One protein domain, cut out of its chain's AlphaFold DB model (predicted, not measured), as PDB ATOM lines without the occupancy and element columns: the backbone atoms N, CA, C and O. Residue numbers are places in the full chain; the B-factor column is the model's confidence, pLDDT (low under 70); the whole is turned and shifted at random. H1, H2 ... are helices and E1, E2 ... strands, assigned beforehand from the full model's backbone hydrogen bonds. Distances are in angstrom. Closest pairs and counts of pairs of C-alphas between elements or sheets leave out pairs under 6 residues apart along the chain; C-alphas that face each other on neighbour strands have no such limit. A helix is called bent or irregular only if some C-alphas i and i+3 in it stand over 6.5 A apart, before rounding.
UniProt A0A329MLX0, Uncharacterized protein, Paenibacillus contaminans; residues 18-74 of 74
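What this domain is: This is residues 18 to 74 of the 74 residues of an uncharacterized protein of Paenibacillus contaminans (UniProt A0A329MLX0). A small two-stranded hairpin, E1 and E2, lies alongside the first half of one long helix, H1, and the far end of that helix, residues 66 to 73, sticks out alone with residue 74. A long loop, residues 35 to 47, joins the hairpin to the start of H1. The printed part has 57 residues, with two named strands and then one named helix, in the order E1, E2, H1; the sheet E1 - E2 is antiparallel and the class is mixed, helices and strands. The whole is loose, with a radius of gyration of the C-alphas of 13.9 A, and spans 47 by 19 by 15 A, a rod in outline.

How they stand to each other: Look first at the sheet, where E1, residues 20 to 24, and E2, residues 30 to 34, are a hairpin of antiparallel neighbours at 165 degrees between their directions. C-alphas 22 and 32 face each other at 4.7 A. Within hydrogen-bond range you will find N 21 and O 33 at 2.8 A, and N 31 and O 23 at 3.0 A. Go on to H1, residues 48 to 73: its closest C-alphas to E1 are those of Ala 50 and Leu 20, 7.8 A apart. H1 has 9 pairs of C-alphas within 10 A with E1 and 3 with E2, made by its residues 50 to 61. In H1, every O i to N i+4 pair is within hydrogen-bond range.

Where its parts are: Find C-alpha 20 at (113.083, 142.827, 73.466), where E1 begins; it runs 12.9 A to C-alpha 24. E2 runs 13.6 A from C-alpha 30 to C-alpha 34. Find C-alpha 48 at (106.470, 134.932, 80.645); from there H1, which is not bent, runs 38.0 A to C-alpha 73 at (94.289, 168.792, 92.910).

The domain as a whole: The C-alphas of Thr 37 and Ala 74 are the two farthest apart, at 47.6 A. Without residues 66 to 74, which stand free, the body has 48 residues and spans 33 by 21 by 15 A. The link from E1 to E2 is tight, and that from E2 to H1, 13 residues, is long. The printed part has no cut and ends at residue 74, the chain's last. The mean pLDDT of the printed part is 93.8, and residue 74 is under 70.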
ATOM      1  N   ASP A  18     114.163 135.984  74.592       82.31
ATOM      2  CA  ASP A  18     113.507 137.077  73.877       82.31
ATOM      3  C   ASP A  18     114.281 138.378  74.149       82.31
ATOM      4  O   ASP A  18     114.186 138.954  75.238       82.31
ATOM      5  N   ASP A  19     115.060 138.839  73.170       91.44
ATOM      6  CA  ASP A  19     115.770 140.117  73.246       91.44
ATOM      7  C   ASP A  19     114.850 141.252  72.782       91.44
ATOM      8  O   ASP A  19     114.776 141.591  71.599       91.44
ATOM      9  N   LEU A  20     114.087 141.800  73.730       95.06
ATOM     10  CA  LEU A  20     113.083 142.827  73.466       95.06
ATOM     11  C   LEU A  20     113.479 144.183  74.052       95.06
ATOM     12  O   LEU A  20     113.765 144.313  75.244       95.06
ATOM     13  N   THR A  21     113.350 145.233  73.245       96.00
ATOM     14  CA  THR A  21     113.441 146.625  73.692       96.00
ATOM     15  C   THR A  21     112.050 147.197  73.953       96.00
ATOM     16  O   THR A  21     111.205 147.233  73.061       96.00
ATOM     17  N   PHE A  22     111.828 147.722  75.162       97.38
ATOM     18  CA  PHE A  22     110.594 148.412  75.546       97.38
ATOM     19  C   PHE A  22     110.818 149.923  75.600       97.38
ATOM     20  O   PHE A  22     111.679 150.405  76.338       97.38
ATOM     21  N   LYS A  23     109.994 150.685  74.882       97.00
ATOM     22  CA  LYS A  23     110.020 152.149  74.900       97.00
ATOM     23  C   LYS A  23     108.705 152.708  75.426       97.00
ATOM     24  O   LYS A  23     107.686 152.704  74.735       97.00
ATOM     25  N   PHE A  24     108.744 153.195  76.661       95.94
ATOM     26  CA  PHE A  24     107.605 153.810  77.335       95.94
ATOM     27  C   PHE A  24     107.567 155.315  77.072       95.94
ATOM     28  O   PHE A  24     108.602 155.978  77.063       95.94
ATOM     29  N   TYR A  25     106.362 155.846  76.897       95.81
ATOM     30  CA  TYR A  25     106.123 157.263  76.653       95.81
ATOM     31  C   TYR A  25     105.287 157.882  77.780       95.81
ATOM     32  O   TYR A  25     104.470 157.205  78.409       95.81
ATOM     33  N   ASP A  26     105.447 159.187  78.008       91.44
ATOM     34  CA  ASP A  26     104.787 159.906  79.110       91.44
ATOM     35  C   ASP A  26     103.259 159.938  78.992       91.44
ATOM     36  O   ASP A  26     102.553 159.953  79.997       91.44
ATOM     37  N   ASN A  27     102.736 159.876  77.766       90.38
ATOM     38  CA  ASN A  27     101.303 159.740  77.484       90.38
ATOM     39  C   ASN A  27     100.756 158.327  77.788       90.38
ATOM     40  O   ASN A  27      99.566 158.067  77.610       90.38
ATOM     41  N   GLY A  28     101.616 157.403  78.219       88.25
ATOM     42  CA  GLY A  28     101.267 156.029  78.530       88.25
ATOM     43  C   GLY A  28     101.224 155.096  77.321       88.25
ATOM     44  O   GLY A  28     100.728 153.978  77.476       88.25
ATOM     45  N   THR A  29     101.710 155.491  76.144       93.81
ATOM     46  CA  THR A  29     101.911 154.549  75.033       93.81
ATOM     47  C   THR A  29     103.194 153.737  75.222       93.81
ATOM     48  O   THR A  29     104.072 154.097  76.010       93.81
ATOM     49  N   LEU A  30     103.286 152.616  74.511       96.00
ATOM     50  CA  LEU A  30     104.417 151.692  74.542       96.00
ATOM     51  C   LEU A  30     104.716 151.225  73.118       96.00
ATOM     52  O   LEU A  30     103.795 150.869  72.386       96.00
ATOM     53  N   GLU A  31     105.994 151.182  72.766       97.44
ATOM     54  CA  GLU A  31     106.492 150.428  71.617       97.44
ATOM     55  C   GLU A  31     107.419 149.311  72.098       97.44
ATOM     56  O   GLU A  31     108.184 149.502  73.045       97.44
ATOM     57  N   ILE A  32     107.339 148.154  71.442       97.62
ATOM     58  CA  ILE A  32     108.167 146.985  71.735       97.62
ATOM     59  C   ILE A  32     108.812 146.541  70.432       97.62
ATOM     60  O   ILE A  32     108.120 146.437  69.416       97.62
ATOM     61  N   PHE A  33     110.113 146.289  70.467       97.00
ATOM     62  CA  PHE A  33     110.886 145.811  69.328       97.00
ATOM     63  C   PHE A  33     111.617 144.532  69.706       97.00
ATOM     64  O   PHE A  33     112.178 144.466  70.796       97.00
ATOM     65  N   ASP A  34     111.614 143.547  68.816       94.69
ATOM     66  CA  ASP A  34     112.533 142.414  68.883       94.69
ATOM     67  C   ASP A  34     113.851 142.822  68.228       94.69
ATOM     68  O   ASP A  34     113.890 143.165  67.046       94.69
ATOM     69  N   ASN A  35     114.925 142.825  69.012       92.25
ATOM     70  CA  ASN A  35     116.244 143.270  68.577       92.25
ATOM     71  C   ASN A  35     116.884 142.297  67.572       92.25
ATOM     72  O   ASN A  35     117.781 142.696  66.833       92.25
ATOM     73  N   ASN A  36     116.415 141.048  67.502       91.00
ATOM     74  CA  ASN A  36     116.926 140.061  66.552       91.00
ATOM     75  C   ASN A  36     116.308 140.226  65.163       91.00
ATOM     76  O   ASN A  36     116.979 140.024  64.150       91.00
ATOM     77  N   THR A  37     115.014 140.545  65.107       91.31
ATOM     78  CA  THR A  37     114.260 140.654  63.847       91.31
ATOM     79  C   THR A  37     114.041 142.096  63.399       91.31
ATOM     80  O   THR A  37     113.585 142.321  62.278       91.31
ATOM     81  N   GLU A  38     114.342 143.067  64.266       90.94
ATOM     82  CA  GLU A  38     114.040 144.495  64.113       90.94
ATOM     83  C   GLU A  38     112.540 144.781  63.901       90.94
ATOM     84  O   GLU A  38     112.143 145.857  63.441       90.94
ATOM     85  N   GLN A  39     111.674 143.825  64.245       93.88
ATOM     86  CA  GLN A  39     110.233 143.954  64.079       93.88
ATOM     87  C   GLN A  39     109.567 144.485  65.341       93.88
ATOM     88  O   GLN A  39     110.003 144.251  66.471       93.88
ATOM     89  N   ARG A  40     108.455 145.197  65.143       95.94
ATOM     90  CA  ARG A  40     107.574 145.571  66.247       95.94
ATOM     91  C   ARG A  40     106.838 144.344  66.760       95.94
ATOM     92  O   ARG A  40     106.244 143.614  65.972       95.94
ATOM     93  N   VAL A  41     106.799 144.210  68.078       95.94
ATOM     94  CA  VAL A  41     106.072 143.152  68.778       95.94
ATOM     95  C   VAL A  41     104.816 143.743  69.407       95.94
ATOM     96  O   VAL A  41     104.845 144.801  70.043       95.94
ATOM     97  N   SER A  42     103.685 143.069  69.235       95.69
ATOM     98  CA  SER A  42     102.444 143.434  69.903       95.69
ATOM     99  C   SER A  42     102.463 142.986  71.360       95.69
ATOM    100  O   SER A  42     102.939 141.908  71.708       95.69
ATOM    101  N   LEU A  43     101.837 143.773  72.234       94.81
ATOM    102  CA  LEU A  43     101.683 143.419  73.644       94.81
ATOM    103  C   LEU A  43     101.055 142.027  73.847       94.81
ATOM    104  O   LEU A  43     101.412 141.301  74.772       94.81
ATOM    105  N   ASN A  44     100.118 141.658  72.972       94.94
ATOM    106  CA  ASN A  44      99.387 140.392  73.048       94.94
ATOM    107  C   ASN A  44     100.262 139.177  72.708       94.94
ATOM    108  O   ASN A  44      99.839 138.041  72.943       94.94
ATOM    109  N   GLU A  45     101.454 139.404  72.162       93.69
ATOM    110  CA  GLU A  45     102.436 138.379  71.813       93.69
ATOM    111  C   GLU A  45     103.428 138.135  72.953       93.69
ATOM    112  O   GLU A  45     104.005 137.054  73.028       93.69
ATOM    113  N   LEU A  46     103.554 139.071  73.903       94.00
ATOM    114  CA  LEU A  46     104.419 138.901  75.069       94.00
ATOM    115  C   LEU A  46     103.991 137.706  75.924       94.00
ATOM    116  O   LEU A  46     102.805 137.504  76.209       94.00
ATOM    117  N   ARG A  47     104.970 136.947  76.415       91.94
ATOM    118  CA  ARG A  47     104.770 135.829  77.343       91.94
ATOM    119  C   ARG A  47     105.805 135.877  78.464       91.94
ATOM    120  O   ARG A  47     106.810 136.578  78.370       91.94
ATOM    121  N   GLY A  48     105.532 135.141  79.540       92.38
ATOM    122  CA  GLY A  48     106.470 134.932  80.645       92.38
ATOM    123  C   GLY A  48     107.092 136.225  81.179       92.38
ATOM    124  O   GLY A  48     106.389 137.197  81.460       92.38
ATOM    125  N   ALA A  49     108.421 136.232  81.295       91.38
ATOM    126  CA  ALA A  49     109.173 137.321  81.912       91.38
ATOM    127  C   ALA A  49     108.983 138.677  81.208       91.38
ATOM    128  O   ALA A  49     108.906 139.703  81.886       91.38
ATOM    129  N   ALA A  50     108.854 138.695  79.879       93.56
ATOM    130  CA  ALA A  50     108.633 139.922  79.116       93.56
ATOM    131  C   ALA A  50     107.262 140.550  79.427       93.56
ATOM    132  O   ALA A  50     107.148 141.765  79.610       93.56
ATOM    133  N   TYR A  51     106.223 139.718  79.552       95.94
ATOM    134  CA  TYR A  51     104.895 140.181  79.957       95.94
ATOM    135  C   TYR A  51     104.884 140.669  81.413       95.94
ATOM    136  O   TYR A  51     104.368 141.750  81.705       95.94
ATOM    137  N   ASP A  52     105.519 139.926  82.321       96.62
ATOM    138  CA  ASP A  52     105.641 140.309  83.730       96.62
ATOM    139  C   ASP A  52     106.385 141.638  83.908       96.62
ATOM    140  O   ASP A  52     105.995 142.472  84.734       96.62
ATOM    141  N   PHE A  53     107.450 141.851  83.132       95.62
ATOM    142  CA  PHE A  53     108.185 143.109  83.095       95.62
ATOM    143  C   PHE A  53     107.269 144.265  82.682       95.62
ATOM    144  O   PHE A  53     107.153 145.251  83.418       95.62
ATOM    145  N   TYR A  54     106.540 144.111  81.571       96.19
ATOM    146  CA  TYR A  54     105.577 145.108  81.110       96.19
ATOM    147  C   TYR A  54     104.549 145.473  82.191       96.19
ATOM    148  O   TYR A  54     104.325 146.657  82.460       96.19
ATOM    149  N   VAL A  55     103.932 144.475  82.832       97.12
ATOM    150  CA  VAL A  55     102.891 144.707  83.845       97.12
ATOM    151  C   VAL A  55     103.445 145.509  85.025       97.12
ATOM    152  O   VAL A  55     102.797 146.453  85.488       97.12
ATOM    153  N   LYS A  56     104.657 145.187  85.493       97.81
ATOM    154  CA  LYS A  56     105.305 145.902  86.604       97.81
ATOM    155  C   LYS A  56     105.566 147.368  86.264       97.81
ATOM    156  O   LYS A  56     105.209 148.244  87.058       97.81
ATOM    157  N   GLU A  57     106.128 147.642  85.090       96.50
ATOM    158  CA  GLU A  57     106.382 149.014  84.637       96.50
ATOM    159  C   GLU A  57     105.075 149.787  84.432       96.50
ATOM    160  O   GLU A  57     104.948 150.938  84.860       96.50
ATOM    161  N   ARG A  58     104.040 149.131  83.889       96.75
ATOM    162  CA  ARG A  58     102.724 149.747  83.699       96.75
ATOM    163  C   ARG A  58     102.080 150.146  85.024       96.75
ATOM    164  O   ARG A  58     101.581 151.266  85.145       96.75
ATOM    165  N   ILE A  59     102.115 149.270  86.026       97.38
ATOM    166  CA  ILE A  59     101.593 149.562  87.368       97.38
ATOM    167  C   ILE A  59     102.368 150.716  88.010       97.38
ATOM    168  O   ILE A  59     101.751 151.602  88.609       97.38
ATOM    169  N   ARG A  60     103.702 150.739  87.877       96.56
ATOM    170  CA  ARG A  60     104.536 151.834  88.393       96.56
ATOM    171  C   ARG A  60     104.117 153.171  87.781       96.56
ATOM    172  O   ARG A  60     103.841 154.108  88.526       96.56
ATOM    173  N   TRP A  61     103.991 153.236  86.457       95.75
ATOM    174  CA  TRP A  61     103.585 154.453  85.751       95.75
ATOM    175  C   TRP A  61     102.189 154.943  86.169       95.75
ATOM    176  O   TRP A  61     102.005 156.138  86.411       95.75
ATOM    177  N   ILE A  62     101.214 154.036  86.314       96.44
ATOM    178  CA  ILE A  62      99.857 154.387  86.772       96.44
ATOM    179  C   ILE A  62      99.905 155.002  88.175       96.44
ATOM    180  O   ILE A  62      99.297 156.046  88.408       96.44
ATOM    181  N   ARG A  63     100.645 154.387  89.106       96.88
ATOM    182  CA  ARG A  63     100.777 154.887  90.483       96.88
ATOM    183  C   ARG A  63     101.381 156.289  90.521       96.88
ATOM    184  O   ARG A  63     100.806 157.161  91.167       96.88
ATOM    185  N   SER A  64     102.473 156.518  89.793       94.69
ATOM    186  CA  SER A  64     103.111 157.838  89.721       94.69
ATOM    187  C   SER A  64     102.167 158.895  89.145       94.69
ATOM    188  O   SER A  64     102.047 159.984  89.701       94.69
ATOM    189  N   ASN A  65     101.425 158.570  88.081       95.00
ATOM    190  CA  ASN A  65     100.452 159.497  87.502       95.00
ATOM    191  C   ASN A  65      99.314 159.844  88.460       95.00
ATOM    192  O   ASN A  65      98.907 161.001  88.537       95.00
ATOM    193  N   LEU A  66      98.795 158.862  89.195       95.81
ATOM    194  CA  LEU A  66      97.749 159.107  90.184       95.81
ATOM    195  C   LEU A  66      98.252 160.006  91.318       95.81
ATOM    196  O   LEU A  66      97.554 160.943  91.693       95.81
ATOM    197  N   GLN A  67      99.469 159.779  91.815       96.56
ATOM    198  CA  GLN A  67     100.081 160.632  92.838       96.56
ATOM    199  C   GLN A  67     100.261 162.074  92.352       96.56
ATOM    200  O   GLN A  67      99.892 163.003  93.067       96.56
ATOM    201  N   MET A  68     100.758 162.270  91.125       94.38
ATOM    202  CA  MET A  68     100.883 163.610  90.537       94.38
ATOM    203  C   MET A  68      99.529 164.314  90.422       94.38
ATOM    204  O   MET A  68      99.423 165.487  90.766       94.38
ATOM    205  N   LYS A  69      98.481 163.601  89.991       93.94
ATOM    206  CA  LYS A  69      97.128 164.168  89.900       93.94
ATOM    207  C   LYS A  69      96.582 164.587  91.262       93.94
ATOM    208  O   LYS A  69      96.002 165.659  91.359       93.94
ATOM    209  N   ILE A  70      96.802 163.777  92.300       95.38
ATOM    210  CA  ILE A  70      96.402 164.115  93.673       95.38
ATOM    211  C   ILE A  70      97.109 165.396  94.132       95.38
ATOM    212  O   ILE A  70      96.443 166.300  94.627       95.38
ATOM    213  N   LEU A  71      98.425 165.502  93.910       94.00
ATOM    214  CA  LEU A  71      99.217 166.685  94.270       94.00
ATOM    215  C   LEU A  71      98.788 167.955  93.523       94.00
ATOM    216  O   LEU A  71      98.857 169.033  94.092       94.00
ATOM    217  N   GLN A  72      98.358 167.842  92.265       90.25
ATOM    218  CA  GLN A  72      97.864 168.981  91.480       90.25
ATOM    219  C   GLN A  72      96.447 169.420  91.874       90.25
ATOM    220  O   GLN A  72      96.053 170.544  91.574       90.25
ATOM    221  N   SER A  73      95.666 168.524  92.479       85.56
ATOM    222  CA  SER A  73      94.289 168.792  92.910       85.56
ATOM    223  C   SER A  73      94.154 169.257  94.365       85.56
ATOM    224  O   SER A  73      93.045 169.602  94.771       85.56
ATOM    225  N   ALA A  74      95.243 169.208  95.138       61.94
ATOM    226  CA  ALA A  74      95.319 169.625  96.540       61.94
ATOM    227  C   ALA A  74      95.774 171.086  96.656       61.94
ATOM    228  O   ALA A  74      95.266 171.770  97.571       61.94
TER     229      ALA A  74